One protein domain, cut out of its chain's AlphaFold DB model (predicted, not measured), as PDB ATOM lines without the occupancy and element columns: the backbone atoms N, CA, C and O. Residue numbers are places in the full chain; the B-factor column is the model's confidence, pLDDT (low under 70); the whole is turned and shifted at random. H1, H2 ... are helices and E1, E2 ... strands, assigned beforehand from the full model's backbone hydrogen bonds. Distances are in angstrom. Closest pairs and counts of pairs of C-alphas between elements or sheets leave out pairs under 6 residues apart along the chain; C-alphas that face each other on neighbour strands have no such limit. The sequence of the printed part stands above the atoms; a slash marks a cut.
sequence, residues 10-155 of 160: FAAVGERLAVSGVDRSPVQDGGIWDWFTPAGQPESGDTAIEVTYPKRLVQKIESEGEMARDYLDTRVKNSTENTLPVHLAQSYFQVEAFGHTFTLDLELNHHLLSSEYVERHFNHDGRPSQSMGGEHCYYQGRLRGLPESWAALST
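Overview. This is residues 10 to 155 of the 160 residues of the protein "Pep_M12B_propep domain-containing protein" of Dissostichus mawsoni (UniProt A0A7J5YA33). A strongly twisted sheet of six strands, E4 E3 E5 E6 E9 E10, makes the body, and the hairpin of E7 and E8 reaches far from it as an arm at one end of the longest axis. A small ribbon of two strands, E1 and E2, packs on the body where Thr 52 of E2 comes near Glu 96 of E5, and the loop of residues 26 to 31 sticks out at the other end of the long axis. The printed part has 146 residues with one named helix and ten named strands, in the order E1 H1 E2 E3 E4 E5 E6 E7 E8 E9 E10; the three sheets are antiparallel. The class is mostly strand, with under half of the residues in named elements. The whole is loose and elongated, with a radius of gyration of the C-alphas of 20.2 A and spans of 66 by 42 by 26 A.

Arrangement. E1, residues 17 to 21, and E2, residues 48 to 52, are antiparallel neighbours at 155 degrees, with N 19 and O 50 3.1 A apart. H1, residues 33 to 36, is too short for an O i to N i+4 pair; its one O i to N i+3 pair is within hydrogen-bond range. E2 runs on into E3, residues 55 to 59, at 59 degrees. E3 forms a hairpin with E4, residues 66 to 69, an edge strand; N 58 and O 67 are 2.9 A apart. E5, residues 90 to 97, is the antiparallel neighbour of E3, with N 57 and O 92 2.8 A apart. The closest C-alphas of E2 and E5 are those of Thr 52 and Glu 96, 6.4 A. E5 and E6, residues 100 to 108, form a hairpin, with N 95 and O 102 2.8 A apart. The hairpin of E7, residues 119 to 122, and E8, residues 128 to 131, has N 121 and O 129 2.9 A apart. E9, residues 138 to 143, is the antiparallel neighbour of E6, with N 107 and O 140 2.8 A apart. E9 forms a hairpin with E10, residues 146 to 154, the other edge strand, with N 141 and O 151 2.9 A apart; E10 bends by 70 degrees at residue 149. H1 is not on this six-stranded sheet, but only just, with 4 pairs of C-alphas within 10 A. E7 and E9 are apart.

Along the chain. E1 begins at C-alpha 17, (40.923, -8.380, 8.104). E5 measures 22.6 A, E6 25.4 A and E10 21.1 A. E10 ends at C-alpha 154, (38.401, -0.358, 16.482).

Size, cuts and confidence. The C-alphas farthest apart are those of Gln 28 and Asp 125, 68.2 A. The printed part has no cut. The long links are E1 to H1, H1 to E2 and E4 to E5. The pLDDT is under 70 in residues 10 to 47 and 78 to 83.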
ATOM      1  N   PHE A  10      46.679  -2.541   9.027       46.88
ATOM      2  CA  PHE A  10      45.484  -3.358   9.197       46.88
ATOM      3  C   PHE A  10      44.269  -2.459   8.980       46.88
ATOM      4  O   PHE A  10      43.960  -1.599   9.805       46.88
ATOM      5  N   ALA A  11      43.590  -2.638   7.851       44.91
ATOM      6  CA  ALA A  11      42.286  -2.036   7.619       44.91
ATOM      7  C   ALA A  11      41.215  -3.091   7.921       44.91
ATOM      8  O   ALA A  11      41.085  -4.086   7.207       44.91
ATOM      9  N   ALA A  12      40.455  -2.886   8.997       43.69
ATOM     10  CA  ALA A  12      39.277  -3.692   9.291       43.69
ATOM     11  C   ALA A  12      38.063  -3.083   8.571       43.69
ATOM     12  O   ALA A  12      37.664  -1.955   8.865       43.69
ATOM     13  N   VAL A  13      37.473  -3.827   7.632       37.66
ATOM     14  CA  VAL A  13      36.179  -3.497   7.015       37.66
ATOM     15  C   VAL A  13      35.296  -4.742   7.124       37.66
ATOM     16  O   VAL A  13      35.366  -5.638   6.290       37.66
ATOM     17  N   GLY A  14      34.468  -4.816   8.170       52.75
ATOM     18  CA  GLY A  14      33.569  -5.958   8.410       52.75
ATOM     19  C   GLY A  14      34.274  -7.219   8.935       52.75
ATOM     20  O   GLY A  14      35.369  -7.119   9.475       52.75
ATOM     21  N   GLU A  15      33.646  -8.394   8.780       49.47
ATOM     22  CA  GLU A  15      34.067  -9.748   9.251       49.47
ATOM     23  C   GLU A  15      35.455 -10.230   8.759       49.47
ATOM     24  O   GLU A  15      35.804 -11.407   8.843       49.47
ATOM     25  N   ARG A  16      36.235  -9.356   8.123       57.00
ATOM     26  CA  ARG A  16      37.438  -9.685   7.366       57.00
ATOM     27  C   ARG A  16      38.530  -8.682   7.698       57.00
ATOM     28  O   ARG A  16      38.317  -7.469   7.624       57.00
ATOM     29  N   LEU A  17      39.715  -9.193   8.020       62.81
ATOM     30  CA  LEU A  17      40.923  -8.380   8.104       62.81
ATOM     31  C   LEU A  17      41.615  -8.406   6.745       62.81
ATOM     32  O   LEU A  17      41.896  -9.480   6.212       62.81
ATOM     33  N   ALA A  18      41.878  -7.225   6.194       64.69
ATOM     34  CA  ALA A  18      42.814  -7.077   5.092       64.69
ATOM     35  C   ALA A  18      44.199  -6.800   5.682       64.69
ATOM     36  O   ALA A  18      44.374  -5.841   6.442       64.69
ATOM     37  N   VAL A  19      45.166  -7.649   5.344       65.75
ATOM     38  CA  VAL A  19      46.569  -7.468   5.731       65.75
ATOM     39  C   VAL A  19      47.352  -7.068   4.494       65.75
ATOM     40  O   VAL A  19      47.188  -7.681   3.440       65.75
ATOM     41  N   SER A  20      48.180  -6.034   4.617       63.25
ATOM     42  CA  SER A  20      49.052  -5.557   3.544       63.25
ATOM     43  C   SER A  20      50.511  -5.567   3.989       63.25
ATOM     44  O   SER A  20      50.823  -5.018   5.049       63.25
ATOM     45  N   GLY A  21      51.396  -6.115   3.157       61.34
ATOM     46  CA  GLY A  21      52.849  -6.056   3.335       61.34
ATOM     47  C   GLY A  21      53.531  -5.377   2.146       61.34
ATOM     48  O   GLY A  21      53.117  -5.561   1.002       61.34
ATOM     49  N   VAL A  22      54.572  -4.585   2.414       53.47
ATOM     50  CA  VAL A  22      55.460  -3.998   1.394       53.47
ATOM     51  C   VAL A  22      56.889  -4.430   1.690       53.47
ATOM     52  O   VAL A  22      57.386  -4.171   2.783       53.47
ATOM     53  N   ASP A  23      57.550  -5.019   0.694       50.81
ATOM     54  CA  ASP A  23      58.999  -5.223   0.679       50.81
ATOM     55  C   ASP A  23      59.654  -4.178  -0.240       50.81
ATOM     56  O   ASP A  23      59.185  -3.917  -1.352       50.81
ATOM     57  N   ARG A  24      60.704  -3.505   0.242       47.91
ATOM     58  CA  ARG A  24      61.369  -2.416  -0.496       47.91
ATOM     59  C   ARG A  24      62.896  -2.392  -0.361       47.91
ATOM     60  O   ARG A  24      63.499  -1.351  -0.628       47.91
ATOM     61  N   SER A  25      63.536  -3.503   0.017       42.44
ATOM     62  CA  SER A  25      64.991  -3.544   0.249       42.44
ATOM     63  C   SER A  25      65.780  -4.182  -0.910       42.44
ATOM     64  O   SER A  25      65.474  -5.296  -1.311       42.44
ATOM     65  N   PRO A  26      66.857  -3.544  -1.418       44.81
ATOM     66  CA  PRO A  26      67.750  -4.136  -2.423       44.81
ATOM     67  C   PRO A  26      68.814  -5.090  -1.836       44.81
ATOM     68  O   PRO A  26      69.719  -5.505  -2.557       44.81
ATOM     69  N   VAL A  27      68.761  -5.413  -0.537       45.12
ATOM     70  CA  VAL A  27      69.735  -6.278   0.150       45.12
ATOM     71  C   VAL A  27      68.999  -7.255   1.066       45.12
ATOM     72  O   VAL A  27      68.296  -6.832   1.981       45.12
ATOM     73  N   GLN A  28      69.188  -8.553   0.816       52.28
ATOM     74  CA  GLN A  28      68.751  -9.649   1.682       52.28
ATOM     75  C   GLN A  28      69.657  -9.706   2.918       52.28
ATOM     76  O   GLN A  28      70.751 -10.264   2.860       52.28
ATOM     77  N   ASP A  29      69.216  -9.116   4.027       42.81
ATOM     78  CA  ASP A  29      69.789  -9.379   5.349       42.81
ATOM     79  C   ASP A  29      68.758 -10.208   6.136       42.81
ATOM     80  O   ASP A  29      67.691  -9.714   6.515       42.81
ATOM     81  N   GLY A  30      69.030 -11.511   6.259       51.88
ATOM     82  CA  GLY A  30      68.087 -12.570   6.654       51.88
ATOM     83  C   GLY A  30      67.732 -12.594   8.142       51.88
ATOM     84  O   GLY A  30      68.015 -13.568   8.837       51.88
ATOM     85  N   GLY A  31      67.168 -11.501   8.659       55.53
ATOM     86  CA  GLY A  31      66.932 -11.339  10.098       55.53
ATOM     87  C   GLY A  31      65.480 -11.180  10.538       55.53
ATOM     88  O   GLY A  31      65.165 -11.543  11.664       55.53
ATOM     89  N   ILE A  32      64.595 -10.627   9.705       49.38
ATOM     90  CA  ILE A  32      63.220 -10.239  10.101       49.38
ATOM     91  C   ILE A  32      62.290 -10.079   8.887       49.38
ATOM     92  O   ILE A  32      61.090 -10.315   8.994       49.38
ATOM     93  N   TRP A  33      62.838  -9.695   7.729       52.16
ATOM     94  CA  TRP A  33      62.071  -9.389   6.518       52.16
ATOM     95  C   TRP A  33      61.588 -10.625   5.753       52.16
ATOM     96  O   TRP A  33      60.588 -10.531   5.050       52.16
ATOM     97  N   ASP A  34      62.211 -11.788   5.973       57.03
ATOM     98  CA  ASP A  34      61.809 -13.062   5.356       57.03
ATOM     99  C   ASP A  34      60.367 -13.471   5.703       57.03
ATOM    100  O   ASP A  34      59.736 -14.205   4.951       57.03
ATOM    101  N   TRP A  35      59.821 -12.968   6.819       53.78
ATOM    102  CA  TRP A  35      58.435 -13.201   7.238       53.78
ATOM    103  C   TRP A  35      57.401 -12.500   6.337       53.78
ATOM    104  O   TRP A  35      56.222 -12.848   6.334       53.78
ATOM    105  N   PHE A  36      57.817 -11.475   5.591       54.19
ATOM    106  CA  PHE A  36      56.937 -10.720   4.697       54.19
ATOM    107  C   PHE A  36      57.079 -11.134   3.235       54.19
ATOM    108  O   PHE A  36      56.391 -10.564   2.390       54.19
ATOM    109  N   THR A  37      57.932 -12.118   2.939       50.53
ATOM    110  CA  THR A  37      58.165 -12.628   1.587       50.53
ATOM    111  C   THR A  37      57.165 -13.751   1.295       50.53
ATOM    112  O   THR A  37      57.325 -14.858   1.814       50.53
ATOM    113  N   PRO A  38      56.125 -13.535   0.464       50.12
ATOM    114  CA  PRO A  38      55.181 -14.595   0.139       50.12
ATOM    115  C   PRO A  38      55.906 -15.684  -0.656       50.12
ATOM    116  O   PRO A  38      56.582 -15.399  -1.649       50.12
ATOM    117  N   ALA A  39      55.754 -16.946  -0.257       44.22
ATOM    118  CA  ALA A  39      56.323 -18.063  -0.997       44.22
ATOM    119  C   ALA A  39      55.662 -18.179  -2.390       44.22
ATOM    120  O   ALA A  39      54.579 -18.743  -2.524       44.22
ATOM    121  N   GLY A  40      56.328 -17.661  -3.432       47.94
ATOM    122  CA  GLY A  40      56.019 -17.963  -4.837       47.94
ATOM    123  C   GLY A  40      55.508 -16.832  -5.740       47.94
ATOM    124  O   GLY A  40      54.972 -17.151  -6.801       47.94
ATOM    125  N   GLN A  41      55.665 -15.544  -5.400       43.91
ATOM    126  CA  GLN A  41      55.196 -14.435  -6.255       43.91
ATOM    127  C   GLN A  41      56.360 -13.663  -6.919       43.91
ATOM    128  O   GLN A  41      57.376 -13.440  -6.262       43.91
ATOM    129  N   PRO A  42      56.271 -13.282  -8.217       37.88
ATOM    130  CA  PRO A  42      57.376 -12.639  -8.919       37.88
ATOM    131  C   PRO A  42      57.547 -11.188  -8.466       37.88
ATOM    132  O   PRO A  42      56.567 -10.508  -8.158       37.88
ATOM    133  N   GLU A  43      58.801 -10.733  -8.473       45.66
ATOM    134  CA  GLU A  43      59.226  -9.368  -8.168       45.66
ATOM    135  C   GLU A  43      58.400  -8.326  -8.938       45.66
ATOM    136  O   GLU A  43      58.633  -8.023 -10.107       45.66
ATOM    137  N   SER A  44      57.415  -7.759  -8.262       43.00
ATOM    138  CA  SER A  44      56.733  -6.535  -8.653       43.00
ATOM    139  C   SER A  44      56.436  -5.819  -7.350       43.00
ATOM    140  O   SER A  44      55.966  -6.450  -6.406       43.00
ATOM    141  N   GLY A  45      56.746  -4.524  -7.269       52.28
ATOM    142  CA  GLY A  45      56.537  -3.684  -6.082       52.28
ATOM    143  C   GLY A  45      55.062  -3.415  -5.762       52.28
ATOM    144  O   GLY A  45      54.707  -2.288  -5.420       52.28
ATOM    145  N   ASP A  46      54.215  -4.425  -5.940       55.28
ATOM    146  CA  ASP A  46      52.780  -4.414  -5.741       55.28
ATOM    147  C   ASP A  46      52.460  -4.928  -4.336       55.28
ATOM    148  O   ASP A  46      53.045  -5.898  -3.850       55.28
ATOM    149  N   THR A  47      51.560  -4.234  -3.650       62.59
ATOM    150  CA  THR A  47      51.230  -4.541  -2.256       62.59
ATOM    151  C   THR A  47      50.459  -5.856  -2.217       62.59
ATOM    152  O   THR A  47      49.343  -5.929  -2.730       62.59
ATOM    153  N   ALA A  48      51.032  -6.898  -1.613       70.81
ATOM    154  CA  ALA A  48      50.322  -8.154  -1.414       70.81
ATOM    155  C   ALA A  48      49.206  -7.924  -0.385       70.81
ATOM    156  O   ALA A  48      49.476  -7.502   0.741       70.81
ATOM    157  N   ILE A  49      47.957  -8.158  -0.791       77.69
ATOM    158  CA  ILE A  49      46.772  -8.033   0.061       77.69
ATOM    159  C   ILE A  49      46.153  -9.416   0.215       77.69
ATOM    160  O   ILE A  49      45.817 -10.061  -0.778       77.69
ATOM    161  N   GLU A  50      45.956  -9.840   1.458       81.06
ATOM    162  CA  GLU A  50      45.276 -11.089   1.790       81.06
ATOM    163  C   GLU A  50      44.084 -10.826   2.712       81.06
ATOM    164  O   GLU A  50      44.127  -9.961   3.592       81.06
ATOM    165  N   VAL A  51      43.003 -11.573   2.481       85.19
ATOM    166  CA  VAL A  51      41.817 -11.584   3.341       85.19
ATOM    167  C   VAL A  51      41.944 -12.744   4.314       85.19
ATOM    168  O   VAL A  51      42.073 -13.889   3.891       85.19
ATOM    169  N   THR A  52      41.837 -12.449   5.605       87.12
ATOM    170  CA  THR A  52      41.976 -13.443   6.672       87.12
ATOM    171  C   THR A  52      40.873 -13.330   7.719       87.12
ATOM    172  O   THR A  52      40.159 -12.323   7.804       87.12
ATOM    173  N   TYR A  53      40.746 -14.393   8.511       89.12
ATOM    174  CA  TYR A  53      39.769 -14.558   9.576       89.12
ATOM    175  C   TYR A  53      40.511 -14.694  10.908       89.12
ATOM    176  O   TYR A  53      41.128 -15.734  11.162       89.12
ATOM    177  N   PRO A  54      40.511 -13.646  11.746       92.06
ATOM    178  CA  PRO A  54      41.219 -13.692  13.012       92.06
ATOM    179  C   PRO A  54      40.553 -14.659  13.989       92.06
ATOM    180  O   PRO A  54      39.376 -14.990  13.866       92.06
ATOM    181  N   LYS A  55      41.297 -15.046  15.023       93.94
ATOM    182  CA  LYS A  55      40.767 -15.738  16.201       93.94
ATOM    183  C   LYS A  55      41.162 -14.984  17.453       93.94
ATOM    184  O   LYS A  55      42.308 -14.564  17.581       93.94
ATOM    185  N   ARG A  56      40.251 -14.844  18.410       94.06
ATOM    186  CA  ARG A  56      40.572 -14.237  19.706       94.06
ATOM    187  C   ARG A  56      41.228 -15.271  20.613       94.06
ATOM    188  O   ARG A  56      40.689 -16.364  20.792       94.06
ATOM    189  N   LEU A  57      42.365 -14.925  21.201       94.44
ATOM    190  CA  LEU A  57      43.065 -15.764  22.167       94.44
ATOM    191  C   LEU A  57      42.558 -15.448  23.579       94.44
ATOM    192  O   LEU A  57      42.519 -14.293  24.002       94.44
ATOM    193  N   VAL A  58      42.138 -16.483  24.304       91.62
ATOM    194  CA  VAL A  58      41.648 -16.386  25.688       91.62
ATOM    195  C   VAL A  58      42.459 -17.333  26.564       91.62
ATOM    196  O   VAL A  58      42.654 -18.492  26.196       91.62
ATOM    197  N   GLN A  59      42.917 -16.873  27.729       86.06
ATOM    198  CA  GLN A  59      43.633 -17.729  28.679       86.06
ATOM    199  C   GLN A  59      42.736 -18.868  29.179       86.06
ATOM    200  O   GLN A  59      41.571 -18.660  29.535       86.06
ATOM    201  N   LYS A  60      43.273 -20.091  29.197       84.19
ATOM    202  CA  LYS A  60      42.590 -21.246  29.784       84.19
ATOM    203  C   LYS A  60      42.668 -21.159  31.306       84.19
ATOM    204  O   LYS A  60      43.719 -20.895  31.868       84.19
ATOM    205  N   ILE A  61      41.554 -21.442  31.974       77.69
ATOM    206  CA  ILE A  61      41.484 -21.441  33.446       77.69
ATOM    207  C   ILE A  61      42.275 -22.623  34.034       77.69
ATOM    208  O   ILE A  61      42.832 -22.527  35.121       77.69
ATOM    209  N   GLU A  62      42.336 -23.739  33.306       78.62
ATOM    210  CA  GLU A  62      42.874 -25.013  33.799       78.62
ATOM    211  C   GLU A  62      44.338 -25.273  33.389       78.62
ATOM    212  O   GLU A  62      44.914 -26.288  33.771       78.62
ATOM    213  N   SER A  63      44.954 -24.390  32.595       74.44
ATOM    214  CA  SER A  63      46.327 -24.561  32.095       74.44
ATOM    215  C   SER A  63      46.945 -23.219  31.707       74.44
ATOM    216  O   SER A  63      46.214 -22.360  31.230       74.44
ATOM    217  N   GLU A  64      48.274 -23.086  31.733       73.62
ATOM    218  CA  GLU A  64      49.004 -21.875  31.287       73.62
ATOM    219  C   GLU A  64      48.936 -21.588  29.766       73.62
ATOM    220  O   GLU A  64      49.678 -20.763  29.242       73.62
ATOM    221  N   GLY A  65      48.061 -22.271  29.023       80.38
ATOM    222  CA  GLY A  65      47.905 -22.103  27.579       80.38
ATOM    223  C   GLY A  65      46.802 -21.118  27.183       80.38
ATOM    224  O   GLY A  65      45.772 -20.995  27.848       80.38
ATOM    225  N   GLU A  66      46.971 -20.486  26.025       87.94
ATOM    226  CA  GLU A  66      45.921 -19.716  25.355       87.94
ATOM    227  C   GLU A  66      45.026 -20.641  24.504       87.94
ATOM    228  O   GLU A  66      45.434 -21.704  24.025       87.94
ATOM    229  N   MET A  67      43.760 -20.263  24.342       89.44
ATOM    230  CA  MET A  67      42.789 -20.931  23.478       89.44
ATOM    231  C   MET A  67      42.296 -19.954  22.417       89.44
ATOM    232  O   MET A  67      41.734 -18.914  22.754       89.44
ATOM    233  N   ALA A  68      42.445 -20.327  21.147       91.81
ATOM    234  CA  ALA A  68      41.867 -19.591  20.034       91.81
ATOM    235  C   ALA A  68      40.355 -19.840  19.941       91.81
ATOM    236  O   ALA A  68      39.899 -20.986  19.989       91.81
ATOM    237  N   ARG A  69      39.581 -18.763  19.816       91.44
ATOM    238  CA  ARG A  69      38.127 -18.781  19.645       91.44
ATOM    239  C   ARG A  69      37.731 -17.954  18.433       91.44
ATOM    240  O   ARG A  69      38.256 -16.864  18.235       91.44
ATOM    241  N   ASP A  70      36.726 -18.435  17.713       89.56
ATOM    242  CA  ASP A  70      36.133 -17.699  16.591       89.56
ATOM    243  C   ASP A  70      35.247 -16.535  17.079       89.56
ATOM    244  O   ASP A  70      34.940 -15.625  16.328       89.56
ATOM    245  N   TYR A  71      34.863 -16.517  18.363       89.56
ATOM    246  CA  TYR A  71      34.135 -15.395  18.962       89.56
ATOM    247  C   TYR A  71      35.086 -14.244  19.322       89.56
ATOM    248  O   TYR A  71      35.815 -14.311  20.325       89.56
ATOM    249  N   LEU A  72      35.046 -13.191  18.501       92.12
ATOM    250  CA  LEU A  72      35.986 -12.063  18.503       92.12
ATOM    251  C   LEU A  72      35.627 -10.915  19.447       92.12
ATOM    252  O   LEU A  72      36.440 -10.013  19.642       92.12
ATOM    253  N   ASP A  73      34.431 -10.935  20.029       90.12
ATOM    254  CA  ASP A  73      33.918  -9.827  20.828       90.12
ATOM    255  C   ASP A  73      34.862  -9.470  21.982       90.12
ATOM    256  O   ASP A  73      35.369 -10.337  22.694       90.12
ATOM    257  N   THR A  74      35.091  -8.182  22.193       91.38
ATOM    258  CA  THR A  74      35.922  -7.674  23.292       91.38
ATOM    259  C   THR A  74      35.086  -7.199  24.472       91.38
ATOM    260  O   THR A  74      35.644  -6.773  25.481       91.38
ATOM    261  N   ARG A  75      33.757  -7.284  24.369       89.31
ATOM    262  CA  ARG A  75      32.828  -6.847  25.405       89.31
ATOM    263  C   ARG A  75      32.524  -7.962  26.390       89.31
ATOM    264  O   ARG A  75      32.411  -9.136  26.035       89.31
ATOM    265  N   VAL A  76      32.332  -7.573  27.643       86.75
ATOM    266  CA  VAL A  76      31.838  -8.447  28.703       86.75
ATOM    267  C   VAL A  76      30.656  -7.769  29.378       86.75
ATOM    268  O   VAL A  76      30.692  -6.583  29.706       86.75
ATOM    269  N   LYS A  77      29.581  -8.531  29.584       79.44
ATOM    270  CA  LYS A  77      28.423  -8.078  30.351       79.44
ATOM    271  C   LYS A  77      28.596  -8.518  31.802       79.44
ATOM    272  O   LYS A  77      28.714  -9.711  32.069       79.44
ATOM    273  N   ASN A  78      28.602  -7.566  32.731       66.06
ATOM    274  CA  ASN A  78      28.488  -7.884  34.152       66.06
ATOM    275  C   ASN A  78      27.028  -8.281  34.451       66.06
ATOM    276  O   ASN A  78      26.110  -7.652  33.928       66.06
ATOM    277  N   SER A  79      26.802  -9.329  35.247       56.44
ATOM    278  CA  SER A  79      25.500 -10.003  35.437       56.44
ATOM    279  C   SER A  79      24.387  -9.160  36.088       56.44
ATOM    280  O   SER A  79      23.312  -9.683  36.371       56.44
ATOM    281  N   THR A  80      24.593  -7.867  36.327       58.00
ATOM    282  CA  THR A  80      23.550  -6.928  36.755       58.00
ATOM    283  C   THR A  80      22.818  -6.367  35.532       58.00
ATOM    284  O   THR A  80      23.424  -5.736  34.667       58.00
ATOM    285  N   GLU A  81      21.503  -6.601  35.459       60.94
ATOM    286  CA  GLU A  81      20.649  -6.453  34.261       60.94
ATOM    287  C   GLU A  81      20.744  -5.122  33.489       60.94
ATOM    288  O   GLU A  81      20.420  -5.106  32.302       60.94
ATOM    289  N   ASN A  82      21.258  -4.044  34.091       57.91
ATOM    290  CA  ASN A  82      21.212  -2.692  33.520       57.91
ATOM    291  C   ASN A  82      22.582  -2.052  33.229       57.91
ATOM    292  O   ASN A  82      22.638  -0.857  32.941       57.91
ATOM    293  N   THR A  83      23.686  -2.799  33.297       64.69
ATOM    294  CA  THR A  83      25.014  -2.233  32.996       64.69
ATOM    295  C   THR A  83      25.332  -2.383  31.509       64.69
ATOM    296  O   THR A  83      25.183  -3.473  30.947       64.69
ATOM    297  N   LEU A  84      25.760  -1.293  30.861       71.62
ATOM    298  CA  LEU A  84      26.287  -1.348  29.495       71.62
ATOM    299  C   LEU A  84      27.493  -2.309  29.444       71.62
ATOM    300  O   LEU A  84      28.240  -2.382  30.423       71.62
ATOM    301  N   PRO A  85      27.683  -3.063  28.345       78.00
ATOM    302  CA  PRO A  85      28.848  -3.927  28.198       78.00
ATOM    303  C   PRO A  85      30.135  -3.106  28.294       78.00
ATOM    304  O   PRO A  85      30.231  -2.047  27.674       78.00
ATOM    305  N   VAL A  86      31.106  -3.613  29.047       85.81
ATOM    306  CA  VAL A  86      32.433  -2.999  29.195       85.81
ATOM    307  C   VAL A  86      33.437  -3.721  28.312       85.81
ATOM    308  O   VAL A  86      33.301  -4.925  28.061       85.81
ATOM    309  N   HIS A  87      34.426  -2.994  27.818       89.25
ATOM    310  CA  HIS A  87      35.483  -3.543  26.986       89.25
ATOM    311  C   HIS A  87      36.591  -4.148  27.860       89.25
ATOM    312  O   HIS A  87      36.986  -3.595  28.884       89.25
ATOM    313  N   LEU A  88      37.111  -5.311  27.462       91.38
ATOM    314  CA  LEU A  88      38.273  -5.906  28.122       91.38
ATOM    315  C   LEU A  88      39.476  -4.966  27.999       91.38
ATOM    316  O   LEU A  88      39.776  -4.505  26.898       91.38
ATOM    317  N   ALA A  89      40.193  -4.751  29.106       92.19
ATOM    318  CA  ALA A  89      41.403  -3.926  29.131       92.19
ATOM    319  C   ALA A  89      42.512  -4.478  28.221       92.19
ATOM    320  O   ALA A  89      43.279  -3.719  27.643       92.19
ATOM    321  N   GLN A  90      42.574  -5.802  28.060       94.06
ATOM    322  CA  GLN A  90      43.512  -6.476  27.168       94.06
ATOM    323  C   GLN A  90      42.771  -7.451  26.260       94.06
ATOM    324  O   GLN A  90      41.822  -8.123  26.679       94.06
ATOM    325  N   SER A  91      43.211  -7.535  25.009       94.38
ATOM    326  CA  SER A  91      42.691  -8.497  24.049       94.38
ATOM    327  C   SER A  91      43.786  -8.965  23.102       94.38
ATOM    328  O   SER A  91      44.712  -8.228  22.783       94.38
ATOM    329  N   TYR A  92      43.667 -10.208  22.652       95.38
ATOM    330  CA  TYR A  92      44.690 -10.879  21.868       95.38
ATOM    331  C   TYR A  92      44.045 -11.510  20.647       95.38
ATOM    332  O   TYR A  92      43.049 -12.225  20.784       95.38
ATOM    333  N   PHE A  93      44.602 -11.269  19.464       94.62
ATOM    334  CA  PHE A  93      44.072 -11.824  18.220       94.62
ATOM    335  C   PHE A  93      45.162 -12.515  17.420       94.62
ATOM    336  O   PHE A  93      46.196 -11.927  17.125       94.62
ATOM    337  N   GLN A  94      44.903 -13.752  17.030       94.38
ATOM    338  CA  GLN A  94      45.711 -14.486  16.078       94.38
ATOM    339  C   GLN A  94      45.213 -14.200  14.663       94.38
ATOM    340  O   GLN A  94      44.012 -14.274  14.405       94.38
ATOM    341  N   VAL A  95      46.135 -13.890  13.757       91.94
ATOM    342  CA  VAL A  95      45.873 -13.581  12.350       91.94
ATOM    343  C   VAL A  95      46.805 -14.431  11.494       91.94
ATOM    344  O   VAL A  95      48.018 -14.388  11.679       91.94
ATOM    345  N   GLU A  96      46.255 -15.202  10.563       91.06
ATOM    346  CA  GLU A  96      47.038 -16.016   9.628       91.06
ATOM    347  C   GLU A  96      47.040 -15.335   8.260       91.06
ATOM    348  O   GLU A  96      45.982 -15.169   7.661       91.06
ATOM    349  N   ALA A  97      48.201 -14.880   7.800       86.31
ATOM    350  CA  ALA A  97      48.356 -14.185   6.523       86.31
ATOM    351  C   ALA A  97      49.754 -14.439   5.956       86.31
ATOM    352  O   ALA A  97      50.714 -14.606   6.709       86.31
ATOM    353  N   PHE A  98      49.875 -14.474   4.633       85.38
ATOM    354  CA  PHE A  98      51.122 -14.681   3.896       85.38
ATOM    355  C   PHE A  98      51.862 -15.975   4.272       85.38
ATOM    356  O   PHE A  98      53.082 -16.044   4.199       85.38
ATOM    357  N   GLY A  99      51.131 -17.016   4.689       84.19
ATOM    358  CA  GLY A  99      51.716 -18.282   5.158       84.19
ATOM    359  C   GLY A  99      52.274 -18.235   6.585       84.19
ATOM    360  O   GLY A  99      52.919 -19.185   7.028       84.19
ATOM    361  N   HIS A 100      52.000 -17.156   7.316       85.94
ATOM    362  CA  HIS A 100      52.531 -16.889   8.640       85.94
ATOM    363  C   HIS A 100      51.429 -16.626   9.672       85.94
ATOM    364  O   HIS A 100      50.354 -16.122   9.352       85.94
ATOM    365  N   THR A 101      51.715 -16.925  10.942       90.56
ATOM    366  CA  THR A 101      50.796 -16.681  12.063       90.56
ATOM    367  C   THR A 101      51.279 -15.522  12.919       90.56
ATOM    368  O   THR A 101      52.290 -15.612  13.612       90.56
ATOM    369  N   PHE A 102      50.515 -14.442  12.916       91.62
ATOM    370  CA  PHE A 102      50.745 -13.248  13.708       91.62
ATOM    371  C   PHE A 102      49.860 -13.255  14.950       91.62
ATOM    372  O   PHE A 102      48.720 -13.707  14.901       91.62
ATOM    373  N   THR A 103      50.357 -12.713  16.061       94.94
ATOM    374  CA  THR A 103      49.526 -12.432  17.241       94.94
ATOM    375  C   THR A 103      49.563 -10.942  17.538       94.94
ATOM    376  O   THR A 103      50.639 -10.379  17.709       94.94
ATOM    377  N   LEU A 104      48.394 -10.312  17.576       95.19
ATOM    378  CA  LEU A 104      48.180  -8.927  17.970       95.19
ATOM    379  C   LEU A 104      47.960  -8.892  19.483       95.19
ATOM    380  O   LEU A 104      46.931  -9.372  19.958       95.19
ATOM    381  N   ASP A 105      48.908  -8.315  20.212       95.88
ATOM    382  CA  ASP A 105      48.771  -8.017  21.634       95.88
ATOM    383  C   ASP A 105      48.227  -6.595  21.769       95.88
ATOM    384  O   ASP A 105      48.928  -5.634  21.440       95.88
ATOM    385  N   LEU A 106      46.968  -6.464  22.197       95.69
ATOM    386  CA  LEU A 106      46.238  -5.199  22.221       95.69
ATOM    387  C   LEU A 106      45.831  -4.805  23.641       95.69
ATOM    388  O   LEU A 106      45.315  -5.611  24.416       95.69
ATOM    389  N   GLU A 107      45.984  -3.522  23.937       95.00
ATOM    390  CA  GLU A 107      45.501  -2.868  25.144       95.00
ATOM    391  C   GLU A 107      44.412  -1.872  24.755       95.00
ATOM    392  O   GLU A 107      44.522  -1.159  23.749       95.00
ATOM    393  N   LEU A 108      43.327  -1.857  25.525       92.56
ATOM    394  CA  LEU A 108      42.309  -0.832  25.397       92.56
ATOM    395  C   LEU A 108      42.990   0.501  25.679       92.56
ATOM    396  O   LEU A 108      43.709   0.630  26.667       92.56
ATOM    397  N   ASN A 109      42.792   1.495  24.816       90.19
ATOM    398  CA  ASN A 109      43.396   2.793  25.080       90.19
ATOM    399  C   ASN A 109      42.981   3.285  26.483       90.19
ATOM    400  O   ASN A 109      41.906   3.003  27.003       90.19
ATOM    401  N   HIS A 110      43.856   4.015  27.140       77.06
ATOM    402  CA  HIS A 110      43.499   4.697  28.369       77.06
ATOM    403  C   HIS A 110      43.778   6.173  28.113       77.06
ATOM    404  O   HIS A 110      44.812   6.512  27.536       77.06
ATOM    405  N   HIS A 111      42.852   7.052  28.506       72.88
ATOM    406  CA  HIS A 111      42.977   8.511  28.350       72.88
ATOM    407  C   HIS A 111      42.838   9.053  26.912       72.88
ATOM    408  O   HIS A 111      43.460  10.056  26.568       72.88
ATOM    409  N   LEU A 112      41.991   8.452  26.065       78.62
ATOM    410  CA  LEU A 112      41.601   9.103  24.797       78.62
ATOM    411  C   LEU A 112      40.920  10.459  25.013       78.62
ATOM    412  O   LEU A 112      40.975  11.338  24.156       78.62
ATOM    413  N   LEU A 113      40.263  10.602  26.159       77.75
ATOM    414  CA  LEU A 113      39.583  11.807  26.586       77.75
ATOM    415  C   LEU A 113      40.300  12.348  27.824       77.75
ATOM    416  O   LEU A 113      40.820  11.587  28.642       77.75
ATOM    417  N   SER A 114      40.345  13.676  27.944       79.75
ATOM    418  CA  SER A 114      40.855  14.346  29.144       79.75
ATOM    419  C   SER A 114      40.049  13.922  30.377       79.75
ATOM    420  O   SER A 114      38.857  13.648  30.259       79.75
ATOM    421  N   SER A 115      40.666  13.930  31.563       79.81
ATOM    422  CA  SER A 115      39.963  13.674  32.832       79.81
ATOM    423  C   SER A 115      38.781  14.622  33.064       79.81
ATOM    424  O   SER A 115      37.805  14.239  33.699       79.81
ATOM    425  N   GLU A 116      38.854  15.834  32.505       83.81
ATOM    426  CA  GLU A 116      37.820  16.871  32.614       83.81
ATOM    427  C   GLU A 116      36.830  16.859  31.437       83.81
ATOM    428  O   GLU A 116      36.049  17.799  31.260       83.81
ATOM    429  N   TYR A 117      36.884  15.840  30.574       85.62
ATOM    430  CA  TYR A 117      35.964  15.730  29.451       85.62
ATOM    431  C   TYR A 117      34.539  15.451  29.937       85.62
ATOM    432  O   TYR A 117      34.297  14.544  30.732       85.62
ATOM    433  N   VAL A 118      33.584  16.221  29.413       87.62
ATOM    434  CA  VAL A 118      32.153  16.049  29.671       87.62
ATOM    435  C   VAL A 118      31.364  16.184  28.375       87.62
ATOM    436  O   VAL A 118      31.553  17.125  27.601       87.62
ATOM    437  N   GLU A 119      30.437  15.264  28.150       87.88
ATOM    438  CA  GLU A 119      29.473  15.329  27.055       87.88
ATOM    439  C   GLU A 119      28.234  16.067  27.545       87.88
ATOM    440  O   GLU A 119      27.679  15.732  28.589       87.88
ATOM    441  N   ARG A 120      27.798  17.094  26.808       91.19
ATOM    442  CA  ARG A 120      26.592  17.862  27.132       91.19
ATOM    443  C   ARG A 120      25.518  17.606  26.085       91.19
ATOM    444  O   ARG A 120      25.670  18.019  24.937       91.19
ATOM    445  N   HIS A 121      24.415  16.996  26.496       87.31
ATOM    446  CA  HIS A 121      23.269  16.739  25.630       87.31
ATOM    447  C   HIS A 121      22.156  17.734  25.934       87.31
ATOM    448  O   HIS A 121      21.886  18.031  27.094       87.31
ATOM    449  N   PHE A 122      21.503  18.254  24.901       91.50
ATOM    450  CA  PHE A 122      20.355  19.141  25.055       91.50
ATOM    451  C   PHE A 122      19.099  18.396  24.623       91.50
ATOM    452  O   PHE A 122      18.973  18.000  23.466       91.50
ATOM    453  N   ASN A 123      18.177  18.204  25.562       84.56
ATOM    454  CA  ASN A 123      16.875  17.623  25.255       84.56
ATOM    455  C   ASN A 123      16.007  18.628  24.484       84.56
ATOM    456  O   ASN A 123      16.324  19.816  24.415       84.56
ATOM    457  N   HIS A 124      14.873  18.164  23.954       87.94
ATOM    458  CA  HIS A 124      13.946  18.994  23.173       87.94
ATOM    459  C   HIS A 124      13.445  20.245  23.934       87.94
ATOM    460  O   HIS A 124      13.117  21.254  23.314       87.94
ATOM    461  N   ASP A 125      13.464  20.201  25.270       90.12
ATOM    462  CA  ASP A 125      13.106  21.309  26.170       90.12
ATOM    463  C   ASP A 125      14.267  22.293  26.442       90.12
ATOM    464  O   ASP A 125      14.162  23.167  27.303       90.12
ATOM    465  N   GLY A 126      15.422  22.120  25.788       87.19
ATOM    466  CA  GLY A 126      16.616  22.961  25.953       87.19
ATOM    467  C   GLY A 126      17.400  22.736  27.253       87.19
ATOM    468  O   GLY A 126      18.387  23.427  27.505       87.19
ATOM    469  N   ARG A 127      16.994  21.772  28.088       90.06
ATOM    470  CA  ARG A 127      17.703  21.431  29.332       90.06
ATOM    471  C   ARG A 127      18.976  20.628  29.030       90.06
ATOM    472  O   ARG A 127      18.866  19.602  28.353       90.06
ATOM    473  N   PRO A 128      20.151  21.046  29.542       89.81
ATOM    474  CA  PRO A 128      21.379  20.279  29.391       89.81
ATOM    475  C   PRO A 128      21.419  19.096  30.369       89.81
ATOM    476  O   PRO A 128      21.173  19.270  31.564       89.81
ATOM    477  N   SER A 129      21.795  17.917  29.887       87.75
ATOM    478  CA  SER A 129      22.296  16.799  30.691       87.75
ATOM    479  C   SER A 129      23.789  16.602  30.424       87.75
ATOM    480  O   SER A 129      24.291  17.010  29.376       87.75
ATOM    481  N   GLN A 130      24.513  16.042  31.397       87.56
ATOM    482  CA  GLN A 130      25.954  15.808  31.297       87.56
ATOM    483  C   GLN A 130      26.298  14.342  31.564       87.56
ATOM    484  O   GLN A 130      25.728  13.737  32.474       87.56
ATOM    485  N   SER A 131      27.246  13.799  30.803       82.19
ATOM    486  CA  SER A 131      27.887  12.498  31.027       82.19
ATOM    487  C   SER A 131      29.408  12.652  30.995       82.19
ATOM    488  O   SER A 131      29.941  13.523  30.313       82.19
ATOM    489  N   MET A 132      30.122  11.799  31.729       75.38
ATOM    490  CA  MET A 132      31.593  11.829  31.840       75.38
ATOM    491  C   MET A 132      32.314  11.213  30.621       75.38
ATOM    492  O   MET A 132      33.493  10.881  30.701       75.38
ATOM    493  N   GLY A 133      31.608  11.011  29.503       71.69
ATOM    494  CA  GLY A 133      32.047  10.108  28.440       71.69
ATOM    495  C   GLY A 133      31.923   8.633  28.851       71.69
ATOM    496  O   GLY A 133      31.951   8.284  30.032       71.69
ATOM    497  N   GLY A 134      31.694   7.764  27.868       72.19
ATOM    498  CA  GLY A 134      31.603   6.316  28.074       72.19
ATOM    499  C   GLY A 134      32.949   5.606  27.943       72.19
ATOM    500  O   GLY A 134      33.958   6.207  27.568       72.19
ATOM    501  N   GLU A 135      32.947   4.294  28.187       73.75
ATOM    502  CA  GLU A 135      34.048   3.453  27.720       73.75
ATOM    503  C   GLU A 135      34.157   3.531  26.197       73.75
ATOM    504  O   GLU A 135      33.158   3.561  25.475       73.75
ATOM    505  N   HIS A 136      35.388   3.564  25.703       83.44
ATOM    506  CA  HIS A 136      35.658   3.556  24.277       83.44
ATOM    507  C   HIS A 136      36.054   2.153  23.815       83.44
ATOM    508  O   HIS A 136      36.253   1.232  24.595       83.44
ATOM    509  N   CYS A 137      36.209   2.004  22.513       89.00
ATOM    510  CA  CYS A 137      36.308   0.719  21.823       89.00
ATOM    511  C   CYS A 137      37.561   0.626  20.941       89.00
ATOM    512  O   CYS A 137      37.660  -0.255  20.083       89.00
ATOM    513  N   TYR A 138      38.494   1.562  21.130       91.94
ATOM    514  CA  TYR A 138      39.760   1.646  20.416       91.94
ATOM    515  C   TYR A 138      40.879   1.013  21.228       91.94
ATOM    516  O   TYR A 138      41.066   1.329  22.404       91.94
ATOM    517  N   TYR A 139      41.629   0.165  20.549       93.94
ATOM    518  CA  TYR A 139      42.762  -0.561  21.072       93.94
ATOM    519  C   TYR A 139      44.022  -0.158  20.318       93.94
ATOM    520  O   TYR A 139      43.975   0.116  19.113       93.94
ATOM    521  N   GLN A 140      45.145  -0.200  21.019       93.94
ATOM    522  CA  GLN A 140      46.477  -0.074  20.446       93.94
ATOM    523  C   GLN A 140      47.357  -1.215  20.936       93.94
ATOM    524  O   GLN A 140      47.080  -1.834  21.960       93.94
ATOM    525  N   GLY A 141      48.434  -1.499  20.223       94.38
ATOM    526  CA  GLY A 141      49.307  -2.583  20.625       94.38
ATOM    527  C   GLY A 141      50.385  -2.885  19.614       94.38
ATOM    528  O   GLY A 141      50.807  -2.004  18.864       94.38
ATOM    529  N   ARG A 142      50.853  -4.131  19.626       93.31
ATOM    530  CA  ARG A 142      51.979  -4.595  18.810       93.31
ATOM    531  C   ARG A 142      51.777  -6.046  18.394       93.31
ATOM    532  O   ARG A 142      50.942  -6.761  18.941       93.31
ATOM    533  N   LEU A 143      52.568  -6.486  17.430       93.44
ATOM    534  CA  LEU A 143      52.739  -7.897  17.130       93.44
ATOM    535  C   LEU A 143      53.635  -8.551  18.181       93.44
ATOM    536  O   LEU A 143      54.734  -8.071  18.480       93.44
ATOM    537  N   ARG A 144      53.174  -9.678  18.718       92.56
ATOM    538  CA  ARG A 144      53.912 -10.486  19.686       92.56
ATOM    539  C   ARG A 144      55.258 -10.912  19.102       92.56
ATOM    540  O   ARG A 144      55.327 -11.424  17.989       92.56
ATOM    541  N   GLY A 145      56.331 -10.691  19.860       89.00
ATOM    542  CA  GLY A 145      57.704 -10.990  19.431       89.00
ATOM    543  C   GLY A 145      58.343  -9.944  18.508       89.00
ATOM    544  O   GLY A 145      59.537 -10.041  18.240       89.00
ATOM    545  N   LEU A 146      57.601  -8.915  18.077       87.56
ATOM    546  CA  LEU A 146      58.101  -7.831  17.228       87.56
ATOM    547  C   LEU A 146      57.905  -6.476  17.927       87.56
ATOM    548  O   LEU A 146      56.932  -5.769  17.651       87.56
ATOM    549  N   PRO A 147      58.814  -6.075  18.830       83.19
ATOM    550  CA  PRO A 147      58.619  -4.889  19.657       83.19
ATOM    551  C   PRO A 147      58.533  -3.591  18.851       83.19
ATOM    552  O   PRO A 147      57.850  -2.685  19.293       83.19
ATOM    553  N   GLU A 148      59.138  -3.476  17.672       85.56
ATOM    554  CA  GLU A 148      59.065  -2.241  16.866       85.56
ATOM    555  C   GLU A 148      57.805  -2.144  15.990       85.56
ATOM    556  O   GLU A 148      57.639  -1.198  15.221       85.56
ATOM    557  N   SER A 149      56.908  -3.125  16.081       85.62
ATOM    558  CA  SER A 149      55.630  -3.095  15.372       85.62
ATOM    559  C   SER A 149      54.592  -2.238  16.101       85.62
ATOM    560  O   SER A 149      54.726  -1.917  17.283       85.62
ATOM    561  N   TRP A 150      53.524  -1.891  15.388       90.44
ATOM    562  CA  TRP A 150      52.373  -1.184  15.932       90.44
ATOM    563  C   TRP A 150      51.081  -1.783  15.381       90.44
ATOM    564  O   TRP A 150      51.028  -2.208  14.228       90.44
ATOM    565  N   ALA A 151      50.037  -1.782  16.198       91.25
ATOM    566  CA  ALA A 151      48.691  -2.183  15.833       91.25
ATOM    567  C   ALA A 151      47.677  -1.191  16.407       91.25
ATOM    568  O   ALA A 151      47.844  -0.683  17.514       91.25
ATOM    569  N   ALA A 152      46.607  -0.944  15.656       92.38
ATOM    570  CA  ALA A 152      45.446  -0.192  16.108       92.38
ATOM    571  C   ALA A 152      44.179  -0.916  15.650       92.38
ATOM    572  O   ALA A 152      44.106  -1.368  14.507       92.38
ATOM    573  N   LEU A 153      43.188  -1.030  16.533       91.88
ATOM    574  CA  LEU A 153      41.951  -1.758  16.255       91.88
ATOM    575  C   LEU A 153      40.746  -1.016  16.832       91.88
ATOM    576  O   LEU A 153      40.744  -0.615  17.993       91.88
ATOM    577  N   SER A 154      39.698  -0.856  16.025       91.56
ATOM    578  CA  SER A 154      38.401  -0.358  16.482       91.56
ATOM    579  C   SER A 154      37.416  -1.513  16.587       91.56
ATOM    580  O   SER A 154      37.205  -2.247  15.628       91.56
ATOM    581  N   THR A 155      36.782  -1.643  17.750       91.38
ATOM    582  CA  THR A 155      35.739  -2.645  18.032       91.38
ATOM    583  C   THR A 155      34.383  -1.989  18.298       91.38
ATOM    584  O   THR A 155      33.472  -2.591  18.862       91.38
TER     585      THR A 155